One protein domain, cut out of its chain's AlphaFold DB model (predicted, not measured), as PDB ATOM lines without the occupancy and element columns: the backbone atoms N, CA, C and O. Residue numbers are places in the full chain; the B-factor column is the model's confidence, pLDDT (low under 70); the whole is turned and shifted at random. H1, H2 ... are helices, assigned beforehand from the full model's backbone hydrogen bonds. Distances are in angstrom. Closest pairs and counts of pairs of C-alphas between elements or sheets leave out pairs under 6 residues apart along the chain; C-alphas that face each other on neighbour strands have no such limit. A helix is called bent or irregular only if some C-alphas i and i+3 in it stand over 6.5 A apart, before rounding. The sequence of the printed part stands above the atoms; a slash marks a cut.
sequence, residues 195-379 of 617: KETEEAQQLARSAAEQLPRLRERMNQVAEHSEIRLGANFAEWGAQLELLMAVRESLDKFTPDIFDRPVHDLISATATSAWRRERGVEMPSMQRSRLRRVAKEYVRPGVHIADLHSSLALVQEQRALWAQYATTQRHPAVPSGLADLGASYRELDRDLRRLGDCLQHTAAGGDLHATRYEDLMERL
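Overview. This is residues 195 to 379 of the 617 residues of an uncharacterized protein of Arthrobacter sp. Hiyo8 (UniProt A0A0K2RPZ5). What does the model look like? It is a long rod of helices passed on like a relay: the bent H1, H8 and H9 make one end, H2 lies in the middle with H8 on one part and H7 on another, and the small helices H4, H5 and H6 make the other end. H1b, H2 and H8 form a bundle, helices packed side by side. What is it made of, and how large? The printed part has 185 residues with nine named helices, H1 to H9 in chain order, and no named strand; its class is all helix. It is loose, with a radius of gyration of the C-alphas of 21.2 A and spans of 70 by 34 by 27 A.

Along the chain. Where does the first helix run? H1, residues 195 to 224, was assigned as one helix by its hydrogen bonds but is bent, with C-alphas 209 and 212 6.6 A apart. Its arms are H1a, residues 195 to 209, from C-alpha 195 at (360.021, 434.365, 396.240) over 21.1 A, and H1b, residues 212 to 224, 18.4 A. What follows? H2 is residues 233 to 252, 29.4 A; H3 255 to 258; H4 263 to 269; H5 272 to 277; H6 284 to 296, 18.7 A. H7 is residues 307 to 324, 25.9 A; H8 337 to 358, 30.4 A; H9 372 to 379, ending at C-alpha 379 at (359.450, 452.031, 404.180).

Arrangement. What meets H1? H1a touches H8, closest C-alphas Leu 203 and Asp 350 at 6.0 A, at a steep tilt of 42 degrees, opposite ways. H1a also touches H9, Ala 208 to Leu 379 at 5.7 A, and H1b touches H8, Leu 214 to Tyr 344 at 7.3 A. What does H2 touch? It touches H8 at a shallow tilt of 26 degrees, opposite ways, closest C-alphas Leu 240 and Gly 341 at 6.8 A, and H7, Val 246 to Gln 317 at 6.5 A. What lies beyond? The hub H7 also touches H3, Phe 258 to Arg 318 at 6.0 A, and H4, Thr 269 to His 308 at 5.1 A; H4 touches H6, Ala 268 to Arg 287 at 5.0 A, about perpendicular at 79 degrees, while H5 touches no helix. How complete are the helix backbones? Each O i to N i+4 pair is within hydrogen-bond range in H1a, H1b, H4, H5, H6, H8 and H9; H2 has 15 of 16, H7 has 12 of 14, and H3 is too short for such a pair.

Size, cuts and confidence. Which C-alphas are farthest apart? Those of Lys 195 and Met 285, 71.2 A. Which links are long, and is there a cut? H7 to H8 and H8 to H9 are long links, of 12 and 13 residues, and the printed part has no cut. Where is confidence low? The mean pLDDT of the printed part is 91.1, and no printed residue is under 70.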
ATOM      1  N   LYS A 195     361.356 433.885 396.594       92.69
ATOM      2  CA  LYS A 195     360.021 434.365 396.240       92.69
ATOM      3  C   LYS A 195     359.435 435.239 397.353       92.69
ATOM      4  O   LYS A 195     358.882 436.290 397.065       92.69
ATOM      5  N   GLU A 196     359.588 434.833 398.612       94.00
ATOM      6  CA  GLU A 196     359.146 435.637 399.758       94.00
ATOM      7  C   GLU A 196     359.897 436.968 399.860       94.00
ATOM      8  O   GLU A 196     359.277 437.980 400.172       94.00
ATOM      9  N   THR A 197     361.202 437.004 399.562       93.81
ATOM     10  CA  THR A 197     361.958 438.266 399.568       93.81
ATOM     11  C   THR A 197     361.545 439.204 398.439       93.81
ATOM     12  O   THR A 197     361.387 440.401 398.677       93.81
ATOM     13  N   GLU A 198     361.293 438.676 397.238       94.06
ATOM     14  CA  GLU A 198     360.743 439.440 396.110       94.06
ATOM     15  C   GLU A 198     359.334 439.979 396.426       94.06
ATOM     16  O   GLU A 198     359.050 441.156 396.189       94.06
ATOM     17  N   GLU A 199     358.463 439.161 397.025       94.81
ATOM     18  CA  GLU A 199     357.122 439.579 397.454       94.81
ATOM     19  C   GLU A 199     357.172 440.652 398.550       94.81
ATOM     20  O   GLU A 199     356.480 441.664 398.444       94.81
ATOM     21  N   ALA A 200     358.009 440.478 399.576       95.25
ATOM     22  CA  ALA A 200     358.164 441.449 400.658       95.25
ATOM     23  C   ALA A 200     358.729 442.785 400.151       95.25
ATOM     24  O   ALA A 200     358.244 443.852 400.535       95.25
ATOM     25  N   GLN A 201     359.700 442.746 399.233       95.06
ATOM     26  CA  GLN A 201     360.231 443.943 398.584       95.06
ATOM     27  C   GLN A 201     359.157 444.669 397.772       95.06
ATOM     28  O   GLN A 201     359.059 445.898 397.826       95.06
ATOM     29  N   GLN A 202     358.342 443.924 397.023       95.62
ATOM     30  CA  GLN A 202     357.258 444.502 396.237       95.62
ATOM     31  C   GLN A 202     356.178 445.121 397.132       95.62
ATOM     32  O   GLN A 202     355.685 446.202 396.813       95.62
ATOM     33  N   LEU A 203     355.846 444.488 398.263       96.19
ATOM     34  CA  LEU A 203     354.937 445.049 399.270       96.19
ATOM     35  C   LEU A 203     355.483 446.359 399.850       96.19
ATOM     36  O   LEU A 203     354.752 447.343 399.910       96.19
ATOM     37  N   ALA A 204     356.770 446.405 400.213       96.50
ATOM     38  CA  ALA A 204     357.407 447.624 400.714       96.50
ATOM     39  C   ALA A 204     357.385 448.761 399.676       96.50
ATOM     40  O   ALA A 204     357.041 449.891 400.018       96.50
ATOM     41  N   ARG A 205     357.680 448.462 398.400       96.75
ATOM     42  CA  ARG A 205     357.605 449.439 397.294       96.75
ATOM     43  C   ARG A 205     356.182 449.944 397.067       96.75
ATOM     44  O   ARG A 205     355.969 451.150 397.025       96.75
ATOM     45  N   SER A 206     355.216 449.028 396.979       96.19
ATOM     46  CA  SER A 206     353.793 449.356 396.820       96.19
ATOM     47  C   SER A 206     353.315 450.268 397.951       96.19
ATOM     48  O   SER A 206     352.744 451.329 397.699       96.19
ATOM     49  N   ALA A 207     353.627 449.915 399.202       96.25
ATOM     50  CA  ALA A 207     353.255 450.711 400.363       96.25
ATOM     51  C   ALA A 207     353.917 452.099 400.358       96.25
ATOM     52  O   ALA A 207     353.229 453.093 400.584       96.25
ATOM     53  N   ALA A 208     355.215 452.190 400.042       96.81
ATOM     54  CA  ALA A 208     355.940 453.462 399.958       96.81
ATOM     55  C   ALA A 208     355.369 454.403 398.880       96.81
ATOM     56  O   ALA A 208     355.334 455.617 399.068       96.81
ATOM     57  N   GLU A 209     354.887 453.859 397.758       96.75
ATOM     58  CA  GLU A 209     354.279 454.642 396.675       96.75
ATOM     59  C   GLU A 209     352.828 455.055 396.970       96.75
ATOM     60  O   GLU A 209     352.402 456.163 396.620       96.75
ATOM     61  N   GLN A 210     352.039 454.166 397.578       96.00
ATOM     62  CA  GLN A 210     350.609 454.381 397.810       96.00
ATOM     63  C   GLN A 210     350.325 455.222 399.057       96.00
ATOM     64  O   GLN A 210     349.377 456.011 399.052       96.00
ATOM     65  N   LEU A 211     351.136 455.093 400.111       96.62
ATOM     66  CA  LEU A 211     350.894 455.747 401.397       96.62
ATOM     67  C   LEU A 211     350.873 457.291 401.306       96.62
ATOM     68  O   LEU A 211     349.929 457.886 401.835       96.62
ATOM     69  N   PRO A 212     351.791 457.971 400.581       97.00
ATOM     70  CA  PRO A 212     351.723 459.423 400.385       97.00
ATOM     71  C   PRO A 212     350.484 459.864 399.597       97.00
ATOM     72  O   PRO A 212     349.844 460.856 399.948       97.00
ATOM     73  N   ARG A 213     350.098 459.100 398.564       96.06
ATOM     74  CA  ARG A 213     348.901 459.382 397.750       96.06
ATOM     75  C   ARG A 213     347.625 459.254 398.576       96.06
ATOM     76  O   ARG A 213     346.703 460.056 398.428       96.06
ATOM     77  N   LEU A 214     347.570 458.252 399.454       95.69
ATOM     78  CA  LEU A 214     346.468 458.089 400.392       95.69
ATOM     79  C   LEU A 214     346.431 459.245 401.397       95.69
ATOM     80  O   LEU A 214     345.356 459.802 401.612       95.69
ATOM     81  N   ARG A 215     347.583 459.653 401.951       95.94
ATOM     82  CA  ARG A 215     347.676 460.801 402.871       95.94
ATOM     83  C   ARG A 215     347.135 462.079 402.242       95.94
ATOM     84  O   ARG A 215     346.383 462.799 402.886       95.94
ATOM     85  N   GLU A 216     347.500 462.360 400.995       95.81
ATOM     86  CA  GLU A 216     347.034 463.548 400.279       95.81
ATOM     87  C   GLU A 216     345.507 463.549 400.117       95.81
ATOM     88  O   GLU A 216     344.846 464.539 400.428       95.81
ATOM     89  N   ARG A 217     344.922 462.414 399.719       94.56
ATOM     90  CA  ARG A 217     343.461 462.267 399.628       94.56
ATOM     91  C   ARG A 217     342.783 462.373 400.995       94.56
ATOM     92  O   ARG A 217     341.739 463.009 401.108       94.56
ATOM     93  N   MET A 218     343.377 461.786 402.032       94.81
ATOM     94  CA  MET A 218     342.893 461.903 403.407       94.81
ATOM     95  C   MET A 218     342.943 463.350 403.911       94.81
ATOM     96  O   MET A 218     342.003 463.780 404.568       94.81
ATOM     97  N   ASN A 219     343.976 464.123 403.559       94.69
ATOM     98  CA  ASN A 219     344.054 465.558 403.848       94.69
ATOM     99  C   ASN A 219     342.921 466.332 403.167       94.69
ATOM    100  O   ASN A 219     342.245 467.109 403.829       94.69
ATOM    101  N   GLN A 220     342.657 466.082 401.881       93.69
ATOM    102  CA  GLN A 220     341.552 466.734 401.159       93.69
ATOM    103  C   GLN A 220     340.192 466.432 401.805       93.69
ATOM    104  O   GLN A 220     339.348 467.317 401.948       93.69
ATOM    105  N   VAL A 221     339.981 465.182 402.232       92.75
ATOM    106  CA  VAL A 221     338.783 464.787 402.982       92.75
ATOM    107  C   VAL A 221     338.736 465.479 404.341       92.75
ATOM    108  O   VAL A 221     337.681 465.981 404.719       92.75
ATOM    109  N   ALA A 222     339.855 465.547 405.059       92.06
ATOM    110  CA  ALA A 222     339.935 466.192 406.362       92.06
ATOM    111  C   ALA A 222     339.644 467.700 406.285       92.06
ATOM    112  O   ALA A 222     338.871 468.211 407.092       92.06
ATOM    113  N   GLU A 223     340.179 468.392 405.275       91.44
ATOM    114  CA  GLU A 223     339.912 469.807 404.997       91.44
ATOM    115  C   GLU A 223     338.446 470.051 404.635       91.44
ATOM    116  O   GLU A 223     337.807 470.921 405.222       91.44
ATOM    117  N   HIS A 224     337.884 469.257 403.715       90.50
ATOM    118  CA  HIS A 224     336.478 469.388 403.318       90.50
ATOM    119  C   HIS A 224     335.517 469.132 404.481       90.50
ATOM    120  O   HIS A 224     334.485 469.790 404.598       90.50
ATOM    121  N   SER A 225     335.855 468.156 405.323       89.44
ATOM    122  CA  SER A 225     335.013 467.735 406.438       89.44
ATOM    123  C   SER A 225     335.306 468.521 407.724       89.44
ATOM    124  O   SER A 225     334.680 468.254 408.742       89.44
ATOM    125  N   GLU A 226     336.243 469.476 407.692       90.81
ATOM    126  CA  GLU A 226     336.687 470.276 408.842       90.81
ATOM    127  C   GLU A 226     337.110 469.416 410.058       90.81
ATOM    128  O   GLU A 226     336.762 469.698 411.207       90.81
ATOM    129  N   ILE A 227     337.888 468.353 409.821       92.31
ATOM    130  CA  ILE A 227     338.455 467.484 410.867       92.31
ATOM    131  C   ILE A 227     339.982 467.531 410.879       92.31
ATOM    132  O   ILE A 227     340.635 467.774 409.867       92.31
ATOM    133  N   ARG A 228     340.578 467.260 412.040       93.25
ATOM    134  CA  ARG A 228     342.020 467.051 412.175       93.25
ATOM    135  C   ARG A 228     342.386 465.668 411.643       93.25
ATOM    136  O   ARG A 228     341.877 464.672 412.151       93.25
ATOM    137  N   LEU A 229     343.302 465.598 410.678       93.88
ATOM    138  CA  LEU A 229     343.827 464.322 410.186       93.88
ATOM    139  C   LEU A 229     344.563 463.558 411.303       93.88
ATOM    140  O   LEU A 229     345.322 464.155 412.071       93.88
ATOM    141  N   GLY A 230     344.343 462.243 411.376       93.56
ATOM    142  CA  GLY A 230     345.071 461.350 412.280       93.56
ATOM    143  C   GLY A 230     346.585 461.302 412.021       93.56
ATOM    144  O   GLY A 230     347.060 461.600 410.923       93.56
ATOM    145  N   ALA A 231     347.360 460.914 413.031       94.25
ATOM    146  CA  ALA A 231     348.824 460.873 412.977       94.25
ATOM    147  C   ALA A 231     349.395 459.576 412.366       94.25
ATOM    148  O   ALA A 231     350.566 459.536 411.984       94.25
ATOM    149  N   ASN A 232     348.586 458.517 412.286       96.94
ATOM    150  CA  ASN A 232     348.976 457.185 411.820       96.94
ATOM    151  C   ASN A 232     347.878 456.551 410.947       96.94
ATOM    152  O   ASN A 232     346.759 457.059 410.841       96.94
ATOM    153  N   PHE A 233     348.214 455.429 410.314       96.69
ATOM    154  CA  PHE A 233     347.336 454.739 409.369       96.69
ATOM    155  C   PHE A 233     346.090 454.126 410.037       96.69
ATOM    156  O   PHE A 233     345.016 454.088 409.430       96.69
ATOM    157  N   ALA A 234     346.194 453.684 411.295       96.50
ATOM    158  CA  ALA A 234     345.053 453.174 412.058       96.50
ATOM    159  C   ALA A 234     343.996 454.263 412.318       96.50
ATOM    160  O   ALA A 234     342.802 454.043 412.109       96.50
ATOM    161  N   GLU A 235     344.428 455.465 412.710       95.56
ATOM    162  CA  GLU A 235     343.542 456.612 412.921       95.56
ATOM    163  C   GLU A 235     342.842 457.037 411.627       95.56
ATOM    164  O   GLU A 235     341.662 457.381 411.659       95.56
ATOM    165  N   TRP A 236     343.522 456.962 410.478       95.69
ATOM    166  CA  TRP A 236     342.893 457.235 409.179       95.69
ATOM    167  C   TRP A 236     341.760 456.255 408.873       95.69
ATOM    168  O   TRP A 236     340.719 456.670 408.367       95.69
ATOM    169  N   GLY A 237     341.932 454.977 409.224       94.94
ATOM    170  CA  GLY A 237     340.883 453.962 409.109       94.94
ATOM    171  C   GLY A 237     339.665 454.298 409.957       94.94
ATOM    172  O   GLY A 237     338.557 454.374 409.433       94.94
ATOM    173  N   ALA A 238     339.878 454.603 411.239       94.25
ATOM    174  CA  ALA A 238     338.802 455.003 412.147       94.25
ATOM    175  C   ALA A 238     338.060 456.262 411.653       94.25
ATOM    176  O   ALA A 238     336.834 456.346 411.736       94.25
ATOM    177  N   GLN A 239     338.789 457.230 411.090       93.88
ATOM    178  CA  GLN A 239     338.205 458.438 410.502       93.88
ATOM    179  C   GLN A 239     337.383 458.138 409.242       93.88
ATOM    180  O   GLN A 239     336.296 458.694 409.080       93.88
ATOM    181  N   LEU A 240     337.860 457.248 408.368       93.88
ATOM    182  CA  LEU A 240     337.115 456.808 407.187       93.88
ATOM    183  C   LEU A 240     335.845 456.044 407.561       93.88
ATOM    184  O   LEU A 240     334.784 456.329 407.006       93.88
ATOM    185  N   GLU A 241     335.932 455.117 408.514       93.56
ATOM    186  CA  GLU A 241     334.780 454.374 409.023       93.56
ATOM    187  C   GLU A 241     333.736 455.317 409.622       93.56
ATOM    188  O   GLU A 241     332.552 455.211 409.298       93.56
ATOM    189  N   LEU A 242     334.172 456.300 410.418       93.31
ATOM    190  CA  LEU A 242     333.293 457.327 410.963       93.31
ATOM    191  C   LEU A 242     332.611 458.134 409.853       93.31
ATOM    192  O   LEU A 242     331.394 458.295 409.881       93.31
ATOM    193  N   LEU A 243     333.362 458.624 408.864       92.38
ATOM    194  CA  LEU A 243     332.810 459.402 407.750       92.38
ATOM    195  C   LEU A 243     331.816 458.589 406.911       92.38
ATOM    196  O   LEU A 243     330.783 459.117 406.500       92.38
ATOM    197  N   MET A 244     332.089 457.303 406.687       92.06
ATOM    198  CA  MET A 244     331.162 456.389 406.017       92.06
ATOM    199  C   MET A 244     329.894 456.154 406.845       92.06
ATOM    200  O   MET A 244     328.791 456.214 406.301       92.06
ATOM    201  N   ALA A 245     330.028 455.942 408.155       92.38
ATOM    202  CA  ALA A 245     328.899 455.741 409.058       92.38
ATOM    203  C   ALA A 245     328.027 457.006 409.174       92.38
ATOM    204  O   ALA A 245     326.798 456.932 409.149       92.38
ATOM    205  N   VAL A 246     328.659 458.181 409.232       92.00
ATOM    206  CA  VAL A 246     327.984 459.482 409.202       92.00
ATOM    207  C   VAL A 246     327.274 459.688 407.866       92.00
ATOM    208  O   VAL A 246     326.128 460.128 407.865       92.00
ATOM    209  N   ARG A 247     327.892 459.326 406.734       90.94
ATOM    210  CA  ARG A 247     327.238 459.371 405.417       90.94
ATOM    211  C   ARG A 247     325.952 458.550 405.399       90.94
ATOM    212  O   ARG A 247     324.918 459.064 404.988       90.94
ATOM    213  N   GLU A 248     326.003 457.316 405.895       91.00
ATOM    214  CA  GLU A 248     324.834 456.435 405.957       91.00
ATOM    215  C   GLU A 248     323.726 457.006 406.864       91.00
ATOM    216  O   GLU A 248     322.532 456.885 406.574       91.00
ATOM    217  N   SER A 249     324.102 457.671 407.959       92.38
ATOM    218  CA  SER A 249     323.160 458.408 408.805       92.38
ATOM    219  C   SER A 249     322.568 459.622 408.082       92.38
ATOM    220  O   SER A 249     321.363 459.853 408.169       92.38
ATOM    221  N   LEU A 250     323.371 460.378 407.329       90.44
ATOM    222  CA  LEU A 250     322.932 461.544 406.552       90.44
ATOM    223  C   LEU A 250     322.082 461.181 405.325       90.44
ATOM    224  O   LEU A 250     321.347 462.041 404.834       90.44
ATOM    225  N   ASP A 251     322.113 459.928 404.862       89.50
ATOM    226  CA  ASP A 251     321.151 459.404 403.883       89.50
ATOM    227  C   ASP A 251     319.737 459.293 404.490       89.50
ATOM    228  O   ASP A 251     318.736 459.393 403.777       89.50
ATOM    229  N   LYS A 252     319.639 459.129 405.819       91.50
ATOM    230  CA  LYS A 252     318.377 458.955 406.561       91.50
ATOM    231  C   LYS A 252     317.908 460.239 407.256       91.50
ATOM    232  O   LYS A 252     316.703 460.484 407.329       91.50
ATOM    233  N   PHE A 253     318.835 461.063 407.742       92.56
ATOM    234  CA  PHE A 253     318.567 462.264 408.537       92.56
ATOM    235  C   PHE A 253     319.074 463.553 407.868       92.56
ATOM    236  O   PHE A 253     319.942 463.526 406.995       92.56
ATOM    237  N   THR A 254     318.528 464.702 408.263       90.81
ATOM    238  CA  THR A 254     319.063 466.019 407.898       90.81
ATOM    239  C   THR A 254     320.349 466.316 408.686       90.81
ATOM    240  O   THR A 254     320.477 465.843 409.816       90.81
ATOM    241  N   PRO A 255     321.307 467.092 408.137       88.88
ATOM    242  CA  PRO A 255     322.600 467.341 408.791       88.88
ATOM    243  C   PRO A 255     322.513 467.945 410.199       88.88
ATOM    244  O   PRO A 255     323.302 467.586 411.073       88.88
ATOM    245  N   ASP A 256     321.493 468.766 410.449       89.00
ATOM    246  CA  ASP A 256     321.233 469.442 411.727       89.00
ATOM    247  C   ASP A 256     321.081 468.482 412.926       89.00
ATOM    248  O   ASP A 256     321.193 468.901 414.081       89.00
ATOM    249  N   ILE A 257     320.842 467.181 412.688       90.69
ATOM    250  CA  ILE A 257     320.776 466.168 413.754       90.69
ATOM    251  C   ILE A 257     322.099 466.049 414.533       90.69
ATOM    252  O   ILE A 257     322.091 465.666 415.702       90.69
ATOM    253  N   PHE A 258     323.233 466.399 413.914       89.69
ATOM    254  CA  PHE A 258     324.556 466.321 414.537       89.69
ATOM    255  C   PHE A 258     324.922 467.558 415.372       89.69
ATOM    256  O   PHE A 258     325.846 467.487 416.185       89.69
ATOM    257  N   ASP A 259     324.190 468.671 415.261       87.50
ATOM    258  CA  ASP A 259     324.549 469.918 415.950       87.50
ATOM    259  C   ASP A 259     324.401 469.793 417.478       87.50
ATOM    260  O   ASP A 259     325.226 470.286 418.256       87.50
ATOM    261  N   ARG A 260     323.376 469.072 417.953       86.31
ATOM    262  CA  ARG A 260     323.052 468.948 419.386       86.31
ATOM    263  C   ARG A 260     323.039 467.490 419.850       86.31
ATOM    264  O   ARG A 260     322.677 466.618 419.070       86.31
ATOM    265  N   PRO A 261     323.394 467.203 421.117       88.81
ATOM    266  CA  PRO A 261     323.222 465.865 421.675       88.81
ATOM    267  C   PRO A 261     321.754 465.427 421.612       88.81
ATOM    268  O   PRO A 261     320.857 466.182 421.991       88.81
ATOM    269  N   VAL A 262     321.505 464.191 421.183       90.19
ATOM    270  CA  VAL A 262     320.158 463.642 420.952       90.19
ATOM    271  C   VAL A 262     319.709 462.670 422.052       90.19
ATOM    272  O   VAL A 262     318.776 461.891 421.854       90.19
ATOM    273  N   HIS A 263     320.323 462.722 423.240       90.19
ATOM    274  CA  HIS A 263     320.009 461.845 424.382       90.19
ATOM    275  C   HIS A 263     318.516 461.833 424.754       90.19
ATOM    276  O   HIS A 263     317.946 460.770 425.030       90.19
ATOM    277  N   ASP A 264     317.861 462.993 424.692       88.56
ATOM    278  CA  ASP A 264     316.429 463.130 424.967       88.56
ATOM    279  C   ASP A 264     315.569 462.471 423.881       88.56
ATOM    280  O   ASP A 264     314.534 461.869 424.177       88.56
ATOM    281  N   LEU A 265     316.013 462.526 422.618       90.19
ATOM    282  CA  LEU A 265     315.333 461.896 421.483       90.19
ATOM    283  C   LEU A 265     315.488 460.370 421.523       90.19
ATOM    284  O   LEU A 265     314.512 459.646 421.300       90.19
ATOM    285  N   ILE A 266     316.676 459.874 421.884       90.44
ATOM    286  CA  ILE A 266     316.945 458.447 422.128       90.44
ATOM    287  C   ILE A 266     316.024 457.938 423.239       90.44
ATOM    288  O   ILE A 266     315.297 456.958 423.058       90.44
ATOM    289  N   SER A 267     315.983 458.649 424.365       88.06
ATOM    290  CA  SER A 267     315.149 458.286 425.511       88.06
ATOM    291  C   SER A 267     313.654 458.328 425.172       88.06
ATOM    292  O   SER A 267     312.897 457.448 425.584       88.06
ATOM    293  N   ALA A 268     313.202 459.294 424.367       87.38
ATOM    294  CA  ALA A 268     311.805 459.391 423.947       87.38
ATOM    295  C   ALA A 268     311.390 458.264 422.985       87.38
ATOM    296  O   ALA A 268     310.246 457.784 423.036       87.38
ATOM    297  N   THR A 269     312.291 457.827 422.104       87.31
ATOM    298  CA  THR A 269     312.037 456.786 421.095       87.31
ATOM    299  C   THR A 269     312.148 455.364 421.654       87.31
ATOM    300  O   THR A 269     311.438 454.496 421.151       87.31
ATOM    301  N   ALA A 270     312.871 455.163 422.761       86.81
ATOM    302  CA  ALA A 270     313.069 453.877 423.435       86.81
ATOM    303  C   ALA A 270     311.779 453.143 423.874       86.81
ATOM    304  O   ALA A 270     310.688 453.725 424.045       86.81
ATOM    305  N   THR A 271     311.924 451.835 424.121       86.56
ATOM    306  CA  THR A 271     310.879 450.971 424.694       86.56
ATOM    307  C   THR A 271     310.598 451.318 426.167       86.56
ATOM    308  O   THR A 271     311.289 452.120 426.801       86.56
ATOM    309  N   SER A 272     309.512 450.784 426.735       80.88
ATOM    310  CA  SER A 272     309.180 450.982 428.159       80.88
ATOM    311  C   SER A 272     310.136 450.242 429.099       80.88
ATOM    312  O   SER A 272     310.439 450.774 430.161       80.88
ATOM    313  N   ALA A 273     310.619 449.060 428.703       84.12
ATOM    314  CA  ALA A 273     311.595 448.277 429.460       84.12
ATOM    315  C   ALA A 273     312.941 449.011 429.577       84.12
ATOM    316  O   ALA A 273     313.385 449.285 430.688       84.12
ATOM    317  N   TRP A 274     313.496 449.470 428.448       88.31
ATOM    318  CA  TRP A 274     314.777 450.189 428.388       88.31
ATOM    319  C   TRP A 274     314.819 451.429 429.296       88.31
ATOM    320  O   TRP A 274     315.806 451.688 429.981       88.31
ATOM    321  N   ARG A 275     313.721 452.202 429.348       85.06
ATOM    322  CA  ARG A 275     313.635 453.405 430.198       85.06
ATOM    323  C   ARG A 275     313.589 453.078 431.688       85.06
ATOM    324  O   ARG A 275     314.168 453.814 432.479       85.06
ATOM    325  N   ARG A 276     312.915 451.985 432.061       82.19
ATOM    326  CA  ARG A 276     312.806 451.537 433.455       82.19
ATOM    327  C   ARG A 276     314.152 451.051 433.988       82.19
ATOM    328  O   ARG A 276     314.508 451.392 435.105       82.19
ATOM    329  N   GLU A 277     314.901 450.315 433.173       84.12
ATOM    330  CA  GLU A 277     316.240 449.818 433.518       84.12
ATOM    331  C   GLU A 277     317.258 450.946 433.733       84.12
ATOM    332  O   GLU A 277     318.118 450.837 434.600       84.12
ATOM    333  N   ARG A 278     317.146 452.049 432.983       84.06
ATOM    334  CA  ARG A 278     318.055 453.207 433.083       84.06
ATOM    335  C   ARG A 278     317.540 454.342 433.978       84.06
ATOM    336  O   ARG A 278     318.128 455.418 433.977       84.06
ATOM    337  N   GLY A 279     316.445 454.125 434.714       79.25
ATOM    338  CA  GLY A 279     315.889 455.108 435.655       79.25
ATOM    339  C   GLY A 279     315.376 456.404 435.010       79.25
ATOM    340  O   GLY A 279     315.356 457.444 435.660       79.25
ATOM    341  N   VAL A 280     314.979 456.371 433.732       83.31
ATOM    342  CA  VAL A 280     314.535 457.566 432.994       83.31
ATOM    343  C   VAL A 280     313.017 457.729 433.104       83.31
ATOM    344  O   VAL A 280     312.253 457.066 432.394       83.31
ATOM    345  N   GLU A 281     312.564 458.651 433.956       76.69
ATOM    346  CA  GLU A 281     311.157 459.056 434.032       76.69
ATOM    347  C   GLU A 281     310.836 460.150 433.008       76.69
ATOM    348  O   GLU A 281     311.532 461.158 432.906       76.69
ATOM    349  N   MET A 282     309.777 459.954 432.213       77.44
ATOM    350  CA  MET A 282     309.421 460.899 431.150       77.44
ATOM    351  C   MET A 282     307.895 461.037 430.990       77.44
ATOM    352  O   MET A 282     307.237 460.055 430.617       77.44
ATOM    353  N   PRO A 283     307.320 462.239 431.210       84.56
ATOM    354  CA  PRO A 283     305.901 462.525 430.991       84.56
ATOM    355  C   PRO A 283     305.437 462.212 429.556       84.56
ATOM    356  O   PRO A 283     306.120 462.522 428.578       84.56
ATOM    357  N   SER A 284     304.233 461.641 429.409       79.88
ATOM    358  CA  SER A 284     303.696 461.173 428.111       79.88
ATOM    359  C   SER A 284     303.622 462.278 427.039       79.88
ATOM    360  O   SER A 284     303.991 462.059 425.882       79.88
ATOM    361  N   MET A 285     303.238 463.496 427.436       82.81
ATOM    362  CA  MET A 285     303.209 464.689 426.574       82.81
ATOM    363  C   MET A 285     304.602 465.081 426.061       82.81
ATOM    364  O   MET A 285     304.784 465.315 424.865       82.81
ATOM    365  N   GLN A 286     305.602 465.101 426.949       84.88
ATOM    366  CA  GLN A 286     306.989 465.414 426.599       84.88
ATOM    367  C   GLN A 286     307.565 464.365 425.640       84.88
ATOM    368  O   GLN A 286     308.191 464.726 424.645       84.88
ATOM    369  N   ARG A 287     307.270 463.078 425.868       84.50
ATOM    370  CA  ARG A 287     307.669 461.977 424.978       84.50
ATOM    371  C   ARG A 287     307.057 462.102 423.583       84.50
ATOM    372  O   ARG A 287     307.765 461.919 422.596       84.50
ATOM    373  N   SER A 288     305.759 462.396 423.486       83.81
ATOM    374  CA  SER A 288     305.080 462.576 422.195       83.81
ATOM    375  C   SER A 288     305.685 463.742 421.406       83.81
ATOM    376  O   SER A 288     306.006 463.596 420.225       83.81
ATOM    377  N   ARG A 289     305.953 464.868 422.088       87.62
ATOM    378  CA  ARG A 289     306.617 466.039 421.500       87.62
ATOM    379  C   ARG A 289     308.022 465.710 420.989       87.62
ATOM    380  O   ARG A 289     308.316 465.986 419.834       87.62
ATOM    381  N   LEU A 290     308.868 465.081 421.809       87.69
ATOM    382  CA  LEU A 290     310.242 464.719 421.430       87.69
ATOM    383  C   LEU A 290     310.290 463.666 420.311       87.69
ATOM    384  O   LEU A 290     311.155 463.737 419.445       87.69
ATOM    385  N   ARG A 291     309.332 462.730 420.257       87.06
ATOM    386  CA  ARG A 291     309.192 461.795 419.124       87.06
ATOM    387  C   ARG A 291     308.817 462.494 417.821       87.06
ATOM    388  O   ARG A 291     309.249 462.049 416.763       87.06
ATOM    389  N   ARG A 292     308.004 463.551 417.886       86.62
ATOM    390  CA  ARG A 292     307.673 464.372 416.716       86.62
ATOM    391  C   ARG A 292     308.906 465.131 416.225       86.62
ATOM    392  O   ARG A 292     309.224 465.012 415.051       86.62
ATOM    393  N   VAL A 293     309.645 465.770 417.135       87.88
ATOM    394  CA  VAL A 293     310.924 466.444 416.836       87.88
ATOM    395  C   VAL A 293     311.936 465.469 416.220       87.88
ATOM    396  O   VAL A 293     312.544 465.770 415.205       87.88
ATOM    397  N   ALA A 294     312.060 464.249 416.753       87.38
ATOM    398  CA  ALA A 294     312.933 463.223 416.177       87.38
ATOM    399  C   ALA A 294     312.567 462.843 414.727       87.38
ATOM    400  O   ALA A 294     313.453 462.522 413.942       87.38
ATOM    401  N   LYS A 295     311.276 462.875 414.365       87.44
ATOM    402  CA  LYS A 295     310.810 462.616 412.993       87.44
ATOM    403  C   LYS A 295     311.021 463.802 412.052       87.44
ATOM    404  O   LYS A 295     311.124 463.579 410.855       87.44
ATOM    405  N   GLU A 296     311.087 465.028 412.570       89.75
ATOM    406  CA  GLU A 296     311.359 466.233 411.770       89.75
ATOM    407  C   GLU A 296     312.786 466.234 411.203       89.75
ATOM    408  O   GLU A 296     313.010 466.768 410.121       89.75
ATOM    409  N   TYR A 297     313.724 465.562 411.877       89.88
ATOM    410  CA  TYR A 297     315.082 465.344 411.374       89.88
ATOM    411  C   TYR A 297     315.195 464.224 410.329       89.88
ATOM    412  O   TYR A 297     316.263 464.052 409.754       89.88
ATOM    413  N   VAL A 298     314.151 463.426 410.078       91.69
ATOM    414  CA  VAL A 298     314.197 462.351 409.068       91.69
ATOM    415  C   VAL A 298     313.968 462.950 407.681       91.69
ATOM    416  O   VAL A 298     313.054 463.752 407.488       91.69
ATOM    417  N   ARG A 299     314.776 462.553 406.691       90.56
ATOM    418  CA  ARG A 299     314.630 463.052 405.320       90.56
ATOM    419  C   ARG A 299     313.268 462.668 404.718       90.56
ATOM    420  O   ARG A 299     312.802 461.542 404.916       90.56
ATOM    421  N   PRO A 300     312.642 463.558 403.924       86.94
ATOM    422  CA  PRO A 300     311.396 463.244 403.233       86.94
ATOM    423  C   PRO A 300     311.527 461.987 402.361       86.94
ATOM    424  O   PRO A 300     312.445 461.882 401.554       86.94
ATOM    425  N   GLY A 301     310.597 461.039 402.516       82.94
ATOM    426  CA  GLY A 301     310.560 459.793 401.737       82.94
ATOM    427  C   GLY A 301     311.362 458.623 402.320       82.94
ATOM    428  O   GLY A 301     311.230 457.509 401.817       82.94
ATOM    429  N   VAL A 302     312.131 458.826 403.397       89.31
ATOM    430  CA  VAL A 302     312.875 457.749 404.071       89.31
ATOM    431  C   VAL A 302     312.058 457.176 405.231       89.31
ATOM    432  O   VAL A 302     311.626 457.900 406.127       89.31
ATOM    433  N   HIS A 303     311.867 455.856 405.244       87.38
ATOM    434  CA  HIS A 303     311.241 455.147 406.359       87.38
ATOM    435  C   HIS A 303     312.297 454.430 407.209       87.38
ATOM    436  O   HIS A 303     312.964 453.511 406.736       87.38
ATOM    437  N   ILE A 304     312.409 454.804 408.486       88.44
ATOM    438  CA  ILE A 304     313.335 454.185 409.443       88.44
ATOM    439  C   ILE A 304     312.559 453.196 410.320       88.44
ATOM    440  O   ILE A 304     311.701 453.605 411.103       88.44
ATOM    441  N   ALA A 305     312.863 451.899 410.196       85.00
ATOM    442  CA  ALA A 305     312.188 450.838 410.951       85.00
ATOM    443  C   ALA A 305     312.452 450.927 412.467       85.00
ATOM    444  O   ALA A 305     311.518 450.820 413.258       85.00
ATOM    445  N   ASP A 306     313.704 451.182 412.862       90.19
ATOM    446  CA  ASP A 306     314.095 451.407 414.254       90.19
ATOM    447  C   ASP A 306     314.747 452.784 414.429       90.19
ATOM    448  O   ASP A 306     315.958 452.979 414.266       90.19
ATOM    449  N   LEU A 307     313.911 453.769 414.757       89.38
ATOM    450  CA  LEU A 307     314.349 455.141 414.990       89.38
ATOM    451  C   LEU A 307     315.206 455.271 416.257       89.38
ATOM    452  O   LEU A 307     316.073 456.136 416.307       89.38
ATOM    453  N   HIS A 308     314.984 454.426 417.271       90.56
ATOM    454  CA  HIS A 308     315.736 454.496 418.523       90.56
ATOM    455  C   HIS A 308     317.194 454.095 418.306       90.56
ATOM    456  O   HIS A 308     318.092 454.870 418.632       90.56
ATOM    457  N   SER A 309     317.422 452.929 417.697       91.44
ATOM    458  CA  SER A 309     318.775 452.446 417.401       91.44
ATOM    459  C   SER A 309     319.502 453.362 416.410       91.44
ATOM    460  O   SER A 309     320.679 453.656 416.598       91.44
ATOM    461  N   SER A 310     318.795 453.911 415.413       92.38
ATOM    462  CA  SER A 310     319.383 454.872 414.464       92.38
ATOM    463  C   SER A 310     319.833 456.178 415.141       92.38
ATOM    464  O   SER A 310     320.905 456.689 414.835       92.38
ATOM    465  N   LEU A 311     319.054 456.710 416.092       92.62
ATOM    466  CA  LEU A 311     319.447 457.893 416.870       92.62
ATOM    467  C   LEU A 311     320.596 457.601 417.843       92.62
ATOM    468  O   LEU A 311     321.418 458.481 418.092       92.62
ATOM    469  N   ALA A 312     320.660 456.385 418.392       92.81
ATOM    470  CA  ALA A 312     321.783 455.955 419.221       92.81
ATOM    471  C   ALA A 312     323.094 455.936 418.417       92.81
ATOM    472  O   ALA A 312     324.084 456.498 418.883       92.81
ATOM    473  N   LEU A 313     323.066 455.402 417.188       92.88
ATOM    474  CA  LEU A 313     324.206 455.437 416.262       92.88
ATOM    475  C   LEU A 313     324.625 456.873 415.922       92.88
ATOM    476  O   LEU A 313     325.806 457.192 415.982       92.88
ATOM    477  N   VAL A 314     323.672 457.768 415.638       93.19
ATOM    478  CA  VAL A 314     323.973 459.191 415.386       93.19
ATOM    479  C   VAL A 314     324.645 459.849 416.595       93.19
ATOM    480  O   VAL A 314     325.593 460.613 416.432       93.19
ATOM    481  N   GLN A 315     324.201 459.545 417.818       93.12
ATOM    482  CA  GLN A 315     324.822 460.083 419.030       93.12
ATOM    483  C   GLN A 315     326.246 459.561 419.247       93.12
ATOM    484  O   GLN A 315     327.109 460.327 419.678       93.12
ATOM    485  N   GLU A 316     326.493 458.283 418.966       93.25
ATOM    486  CA  GLU A 316     327.826 457.680 419.024       93.25
ATOM    487  C   GLU A 316     328.756 458.302 417.975       93.25
ATOM    488  O   GLU A 316     329.820 458.818 418.317       93.25
ATOM    489  N   GLN A 317     328.301 458.376 416.722       93.75
ATOM    490  CA  GLN A 317     329.008 459.042 415.627       93.75
ATOM    491  C   GLN A 317     329.308 460.507 415.959       93.75
ATOM    492  O   GLN A 317     330.423 460.966 415.746       93.75
ATOM    493  N   ARG A 318     328.353 461.245 416.542       91.62
ATOM    494  CA  ARG A 318     328.557 462.631 416.991       91.62
ATOM    495  C   ARG A 318     329.631 462.728 418.073       91.62
ATOM    496  O   ARG A 318     330.431 463.661 418.057       91.62
ATOM    497  N   ALA A 319     329.627 461.807 419.036       91.00
ATOM    498  CA  ALA A 319     330.613 461.791 420.111       91.00
ATOM    499  C   ALA A 319     332.027 461.513 419.581       91.00
ATOM    500  O   ALA A 319     332.970 462.161 420.029       91.00
ATOM    501  N   LEU A 320     332.164 460.606 418.609       90.31
ATOM    502  CA  LEU A 320     333.423 460.329 417.911       90.31
ATOM    503  C   LEU A 320     333.852 461.509 417.026       90.31
ATOM    504  O   LEU A 320     334.996 461.946 417.086       90.31
ATOM    505  N   TRP A 321     332.920 462.096 416.275       90.75
ATOM    506  CA  TRP A 321     333.151 463.274 415.437       90.75
ATOM    507  C   TRP A 321     333.709 464.455 416.229       90.75
ATOM    508  O   TRP A 321     334.687 465.072 415.814       90.75
ATOM    509  N   ALA A 322     333.141 464.727 417.406       88.69
ATOM    510  CA  ALA A 322     333.576 465.816 418.275       88.69
ATOM    511  C   ALA A 322     335.042 465.698 418.739       88.69
ATOM    512  O   ALA A 322     335.620 466.692 419.164       88.69
ATOM    513  N   GLN A 323     335.650 464.508 418.659       89.44
ATOM    514  CA  GLN A 323     337.066 464.300 418.985       89.44
ATOM    515  C   GLN A 323     338.003 464.751 417.854       89.44
ATOM    516  O   GLN A 323     339.167 465.069 418.106       89.44
ATOM    517  N   TYR A 324     337.507 464.775 416.612       89.38
ATOM    518  CA  TYR A 324     338.286 465.108 415.419       89.38
ATOM    519  C   TYR A 324     337.942 466.481 414.835       89.38
ATOM    520  O   TYR A 324     338.804 467.091 414.207       89.38
ATOM    521  N   ALA A 325     336.713 466.961 415.026       89.38
ATOM    522  CA  ALA A 325     336.219 468.208 414.453       89.38
ATOM    523  C   ALA A 325     337.045 469.428 414.888       89.38
ATOM    524  O   ALA A 325     337.359 469.603 416.065       89.38
ATOM    525  N   THR A 326     337.368 470.295 413.931       88.62
ATOM    526  CA  THR A 326     338.032 471.583 414.184       88.62
ATOM    527  C   THR A 326     337.032 472.732 414.315       88.62
ATOM    528  O   THR A 326     337.372 473.788 414.851       88.62
ATOM    529  N   THR A 327     335.781 472.521 413.895       84.06
ATOM    530  CA  THR A 327     334.677 473.484 413.997       84.06
ATOM    531  C   THR A 327     333.483 472.900 414.760       84.06
ATOM    532  O   THR A 327     333.406 471.704 415.037       84.06
ATOM    533  N   GLN A 328     332.526 473.758 415.128       74.75
ATOM    534  CA  GLN A 328     331.269 473.349 415.778       74.75
ATOM    535  C   GLN A 328     330.139 473.047 414.776       74.75
ATOM    536  O   GLN A 328     328.972 473.030 415.165       74.75
ATOM    537  N   ARG A 329     330.453 472.865 413.486       75.06
ATOM    538  CA  ARG A 329     329.456 472.548 412.455       75.06
ATOM    539  C   ARG A 329     329.179 471.043 412.394       75.06
ATOM    540  O   ARG A 329     330.009 470.229 412.804       75.06
ATOM    541  N   HIS A 330     328.006 470.672 411.879       81.44
ATOM    542  CA  HIS A 330     327.701 469.282 411.548       81.44
ATOM    543  C   HIS A 330     328.678 468.723 410.495       81.44
ATOM    544  O   HIS A 330     329.232 469.491 409.704       81.44
ATOM    545  N   PRO A 331     328.867 467.394 410.440       85.56
ATOM    546  CA  PRO A 331     329.782 466.772 409.492       85.56
ATOM    547  C   PRO A 331     329.429 467.075 408.032       85.56
ATOM    548  O   PRO A 331     328.309 466.808 407.587       85.56
ATOM    549  N   ALA A 332     330.404 467.568 407.269       84.50
ATOM    550  CA  ALA A 332     330.335 467.639 405.814       84.50
ATOM    551  C   ALA A 332     331.042 466.415 405.226       84.50
ATOM    552  O   ALA A 332     332.225 466.206 405.461       84.50
ATOM    553  N   VAL A 333     330.313 465.581 404.488       84.88
ATOM    554  CA  VAL A 333     330.845 464.322 403.956       84.88
ATOM    555  C   VAL A 333     331.135 464.484 402.458       84.88
ATOM    556  O   VAL A 333     330.192 464.687 401.688       84.88
ATOM    557  N   PRO A 334     332.398 464.352 402.012       86.06
ATOM    558  CA  PRO A 334     332.751 464.493 400.606       86.06
ATOM    559  C   PRO A 334     332.283 463.297 399.762       86.06
ATOM    560  O   PRO A 334     332.103 462.171 400.239       86.06
ATOM    561  N   SER A 335     332.125 463.524 398.458       83.88
ATOM    562  CA  SER A 335     331.944 462.447 397.478       83.88
ATOM    563  C   SER A 335     333.237 461.637 397.294       83.88
ATOM    564  O   SER A 335     334.327 462.163 397.482       83.88
ATOM    565  N   GLY A 336     333.134 460.368 396.883       85.56
ATOM    566  CA  GLY A 336     334.309 459.523 396.598       85.56
ATOM    567  C   GLY A 336     334.878 458.744 397.793       85.56
ATOM    568  O   GLY A 336     335.869 458.036 397.640       85.56
ATOM    569  N   LEU A 337     334.231 458.788 398.968       88.56
ATOM    570  CA  LEU A 337     334.654 458.005 400.144       88.56
ATOM    571  C   LEU A 337     334.705 456.488 399.904       88.56
ATOM    572  O   LEU A 337     335.507 455.803 400.526       88.56
ATOM    573  N   ALA A 338     333.865 455.957 399.009       87.94
ATOM    574  CA  ALA A 338     333.855 454.528 398.698       87.94
ATOM    575  C   ALA A 338     335.151 454.083 397.997       87.94
ATOM    576  O   ALA A 338     335.722 453.057 398.363       87.94
ATOM    577  N   ASP A 339     335.638 454.885 397.046       90.56
ATOM    578  CA  ASP A 339     336.889 454.622 396.326       90.56
ATOM    579  C   ASP A 339     338.093 454.810 397.252       90.56
ATOM    580  O   ASP A 339     339.002 453.981 397.272       90.56
ATOM    581  N   LEU A 340     338.068 455.852 398.092       93.25
ATOM    582  CA  LEU A 340     339.092 456.072 399.113       93.25
ATOM    583  C   LEU A 340     339.148 454.917 400.125       93.25
ATOM    584  O   LEU A 340     340.230 454.433 400.444       93.25
ATOM    585  N   GLY A 341     337.990 454.420 400.569       93.31
ATOM    586  CA  GLY A 341     337.887 453.247 401.436       93.31
ATOM    587  C   GLY A 341     338.316 451.940 400.756       93.31
ATOM    588  O   GLY A 341     338.747 451.006 401.431       93.31
ATOM    589  N   ALA A 342     338.227 451.835 399.426       93.69
ATOM    590  CA  ALA A 342     338.809 450.716 398.683       93.69
ATOM    591  C   ALA A 342     340.344 450.802 398.657       93.69
ATOM    592  O   ALA A 342     340.996 449.819 399.006       93.69
ATOM    593  N   SER A 343     340.907 451.979 398.350       94.00
ATOM    594  CA  SER A 343     342.359 452.214 398.406       94.00
ATOM    595  C   SER A 343     342.934 452.000 399.812       94.00
ATOM    596  O   SER A 343     343.995 451.401 399.951       94.00
ATOM    597  N   TYR A 344     342.219 452.423 400.861       96.12
ATOM    598  CA  TYR A 344     342.612 452.165 402.249       96.12
ATOM    599  C   TYR A 344     342.697 450.663 402.545       96.12
ATOM    600  O   TYR A 344     343.707 450.199 403.055       96.12
ATOM    601  N   ARG A 345     341.661 449.888 402.194       96.06
ATOM    602  CA  ARG A 345     341.624 448.434 402.444       96.06
ATOM    603  C   ARG A 345     342.685 447.662 401.664       96.06
ATOM    604  O   ARG A 345     343.156 446.629 402.129       96.06
ATOM    605  N   GLU A 346     343.025 448.126 400.466       95.31
ATOM    606  CA  GLU A 346     344.128 447.562 399.691       95.31
ATOM    607  C   GLU A 346     345.467 447.775 400.400       95.31
ATOM    608  O   GLU A 346     346.182 446.800 400.630       95.31
ATOM    609  N   LEU A 347     345.748 449.006 400.835       96.56
ATOM    610  CA  LEU A 347     346.980 449.321 401.554       96.56
ATOM    611  C   LEU A 347     347.036 448.679 402.952       96.56
ATOM    612  O   LEU A 347     348.096 448.218 403.354       96.56
ATOM    613  N   ASP A 348     345.912 448.576 403.669       97.06
ATOM    614  CA  ASP A 348     345.806 447.855 404.952       97.06
ATOM    615  C   ASP A 348     346.233 446.391 404.789       97.06
ATOM    616  O   ASP A 348     347.051 445.883 405.554       97.06
ATOM    617  N   ARG A 349     345.758 445.716 403.735       96.75
ATOM    618  CA  ARG A 349     346.165 444.338 403.440       96.75
ATOM    619  C   ARG A 349     347.665 444.231 403.158       96.75
ATOM    620  O   ARG A 349     348.298 443.298 403.654       96.75
ATOM    621  N   ASP A 350     348.225 445.148 402.374       95.94
ATOM    622  CA  ASP A 350     349.653 445.136 402.043       95.94
ATOM    623  C   ASP A 350     350.521 445.423 403.281       95.94
ATOM    624  O   ASP A 350     351.488 444.701 403.533       95.94
ATOM    625  N   LEU A 351     350.134 446.401 404.110       96.69
ATOM    626  CA  LEU A 351     350.813 446.734 405.366       96.69
ATOM    627  C   LEU A 351     350.728 445.603 406.394       96.69
ATOM    628  O   LEU A 351     351.701 445.372 407.106       96.69
ATOM    629  N   ARG A 352     349.613 444.864 406.473       96.50
ATOM    630  CA  ARG A 352     349.511 443.671 407.335       96.50
ATOM    631  C   ARG A 352     350.480 442.583 406.897       96.50
ATOM    632  O   ARG A 352     351.267 442.117 407.710       96.50
ATOM    633  N   ARG A 353     350.476 442.237 405.604       96.50
ATOM    634  CA  ARG A 353     351.388 441.219 405.052       96.50
ATOM    635  C   ARG A 353     352.852 441.599 405.260       96.50
ATOM    636  O   ARG A 353     353.654 440.751 405.630       96.50
ATOM    637  N   LEU A 354     353.196 442.870 405.046       96.25
ATOM    638  CA  LEU A 354     354.543 443.369 405.305       96.25
ATOM    639  C   LEU A 354     354.877 443.339 406.806       96.25
ATOM    640  O   LEU A 354     355.977 442.940 407.180       96.25
ATOM    641  N   GLY A 355     353.931 443.715 407.668       95.88
ATOM    642  CA  GLY A 355     354.068 443.658 409.123       95.88
ATOM    643  C   GLY A 355     354.343 442.246 409.645       95.88
ATOM    644  O   GLY A 355     355.229 442.078 410.483       95.88
ATOM    645  N   ASP A 356     353.668 441.233 409.092       95.19
ATOM    646  CA  ASP A 356     353.891 439.820 409.426       95.19
ATOM    647  C   ASP A 356     355.338 439.395 409.123       95.19
ATOM    648  O   ASP A 356     356.002 438.777 409.958       95.19
ATOM    649  N   CYS A 357     355.883 439.795 407.967       94.12
ATOM    650  CA  CYS A 357     357.282 439.534 407.615       94.12
ATOM    651  C   CYS A 357     358.270 440.221 408.574       94.12
ATOM    652  O   CYS A 357     359.345 439.686 408.853       94.12
ATOM    653  N   LEU A 358     357.913 441.408 409.075       94.81
ATOM    654  CA  LEU A 358     358.774 442.268 409.889       94.81
ATOM    655  C   LEU A 358     358.612 442.063 411.404       94.81
ATOM    656  O   LEU A 358     359.302 442.732 412.178       94.81
ATOM    657  N   GLN A 359     357.747 441.146 411.845       94.06
ATOM    658  CA  GLN A 359     357.377 440.961 413.253       94.06
ATOM    659  C   GLN A 359     358.580 440.818 414.201       94.06
ATOM    660  O   GLN A 359     358.549 441.331 415.319       94.06
ATOM    661  N   HIS A 360     359.635 440.135 413.753       89.75
ATOM    662  CA  HIS A 360     360.832 439.827 414.542       89.75
ATOM    663  C   HIS A 360     362.009 440.782 414.294       89.75
ATOM    664  O   HIS A 360     363.094 440.578 414.837       89.75
ATOM    665  N   THR A 361     361.802 441.827 413.492       91.62
ATOM    666  CA  THR A 361     362.790 442.898 413.318       91.62
ATOM    667  C   THR A 361     362.829 443.798 414.552       91.62
ATOM    668  O   THR A 361     361.863 443.867 415.313       91.62
ATOM    669  N   ALA A 362     363.926 444.532 414.753       87.69
ATOM    670  CA  ALA A 362     364.094 445.407 415.921       87.69
ATOM    671  C   ALA A 362     362.982 446.469 416.061       87.69
ATOM    672  O   ALA A 362     362.612 446.833 417.174       87.69
ATOM    673  N   ALA A 363     362.427 446.937 414.938       89.06
ATOM    674  CA  ALA A 363     361.329 447.905 414.903       89.06
ATOM    675  C   ALA A 363     359.924 447.255 414.957       89.06
ATOM    676  O   ALA A 363     358.922 447.964 414.890       89.06
ATOM    677  N   GLY A 364     359.830 445.923 415.062       92.94
ATOM    678  CA  GLY A 364     358.577 445.170 415.185       92.94
ATOM    679  C   GLY A 364     357.680 445.188 413.941       92.94
ATOM    680  O   GLY A 364     357.979 445.843 412.945       92.94
ATOM    681  N   GLY A 365     356.561 444.464 413.987       93.31
ATOM    682  CA  GLY A 365     355.622 444.330 412.859       93.31
ATOM    683  C   GLY A 365     354.482 445.357 412.819       93.31
ATOM    684  O   GLY A 365     353.705 445.361 411.867       93.31
ATOM    685  N   ASP A 366     354.345 446.220 413.832       94.88
ATOM    686  CA  ASP A 366     353.223 447.164 413.907       94.88
ATOM    687  C   ASP A 366     353.452 448.406 413.038       94.88
ATOM    688  O   ASP A 366     353.973 449.434 413.473       94.88
ATOM    689  N   LEU A 367     353.028 448.308 411.781       96.12
ATOM    690  CA  LEU A 367     353.064 449.422 410.836       96.12
ATOM    691  C   LEU A 367     351.847 450.355 410.962       96.12
ATOM    692  O   LEU A 367     351.889 451.468 410.453       96.12
ATOM    693  N   HIS A 368     350.766 449.935 411.627       95.94
ATOM    694  CA  HIS A 368     349.489 450.661 411.600       95.94
ATOM    695  C   HIS A 368     349.432 451.767 412.655       95.94
ATOM    696  O   HIS A 368     348.900 452.845 412.381       95.94
ATOM    697  N   ALA A 369     349.990 451.513 413.843       95.69
ATOM    698  CA  ALA A 369     350.072 452.501 414.918       95.69
ATOM    699  C   ALA A 369     351.291 453.433 414.800       95.69
ATOM    700  O   ALA A 369     351.347 454.471 415.465       95.69
ATOM    701  N   THR A 370     352.262 453.088 413.949       96.06
ATOM    702  CA  THR A 370     353.451 453.912 413.703       96.06
ATOM    703  C   THR A 370     353.057 455.250 413.070       96.06
ATOM    704  O   THR A 370     352.218 455.306 412.166       96.06
ATOM    705  N   ARG A 371     353.647 456.352 413.551       96.69
ATOM    706  CA  ARG A 371     353.397 457.687 412.990       96.69
ATOM    707  C   ARG A 371     353.782 457.725 411.517       96.69
ATOM    708  O   ARG A 371     354.747 457.086 411.115       96.69
ATOM    709  N   TYR A 372     353.067 458.523 410.726       95.81
ATOM    710  CA  TYR A 372     353.316 458.609 409.285       95.81
ATOM    711  C   TYR A 372     354.784 458.902 408.941       95.81
ATOM    712  O   TYR A 372     355.321 458.270 408.036       95.81
ATOM    713  N   GLU A 373     355.412 459.862 409.631       96.25
ATOM    714  CA  GLU A 373     356.795 460.258 409.342       96.25
ATOM    715  C   GLU A 373     357.760 459.074 409.514       96.25
ATOM    716  O   GLU A 373     358.506 458.746 408.592       96.25
ATOM    717  N   ASP A 374     357.659 458.382 410.652       96.62
ATOM    718  CA  ASP A 374     358.499 457.232 410.996       96.62
ATOM    719  C   ASP A 374     358.212 456.024 410.084       96.62
ATOM    720  O   ASP A 374     359.120 455.289 409.692       96.62
ATOM    721  N   LEU A 375     356.941 455.819 409.712       96.75
ATOM    722  CA  LEU A 375     356.532 454.753 408.799       96.75
ATOM    723  C   LEU A 375     357.101 454.978 407.395       96.75
ATOM    724  O   LEU A 375     357.610 454.034 406.794       96.75
ATOM    725  N   MET A 376     357.047 456.211 406.880       97.25
ATOM    726  CA  MET A 376     357.631 456.543 405.579       97.25
ATOM    727  C   MET A 376     359.144 456.348 405.574       97.25
ATOM    728  O   MET A 376     359.648 455.666 404.685       97.25
ATOM    729  N   GLU A 377     359.855 456.857 406.587       96.81
ATOM    730  CA  GLU A 377     361.305 456.656 406.699       96.81
ATOM    731  C   GLU A 377     361.650 455.159 406.721       96.81
ATOM    732  O   GLU A 377     362.552 454.689 406.021       96.81
ATOM    733  N   ARG A 378     360.891 454.370 407.489       96.00
ATOM    734  CA  ARG A 378     361.082 452.923 407.559       96.00
ATOM    735  C   ARG A 378     360.840 452.239 406.211       96.00
ATOM    736  O   ARG A 378     361.644 451.390 405.826       96.00
ATOM    737  N   LEU A 379     359.764 452.584 405.503       96.81
ATOM    738  CA  LEU A 379     359.450 452.031 404.180       96.81
ATOM    739  C   LEU A 379     360.528 452.387 403.148       96.81
ATOM    740  O   LEU A 379     360.951 451.517 402.392       96.81
TER     741      LEU A 379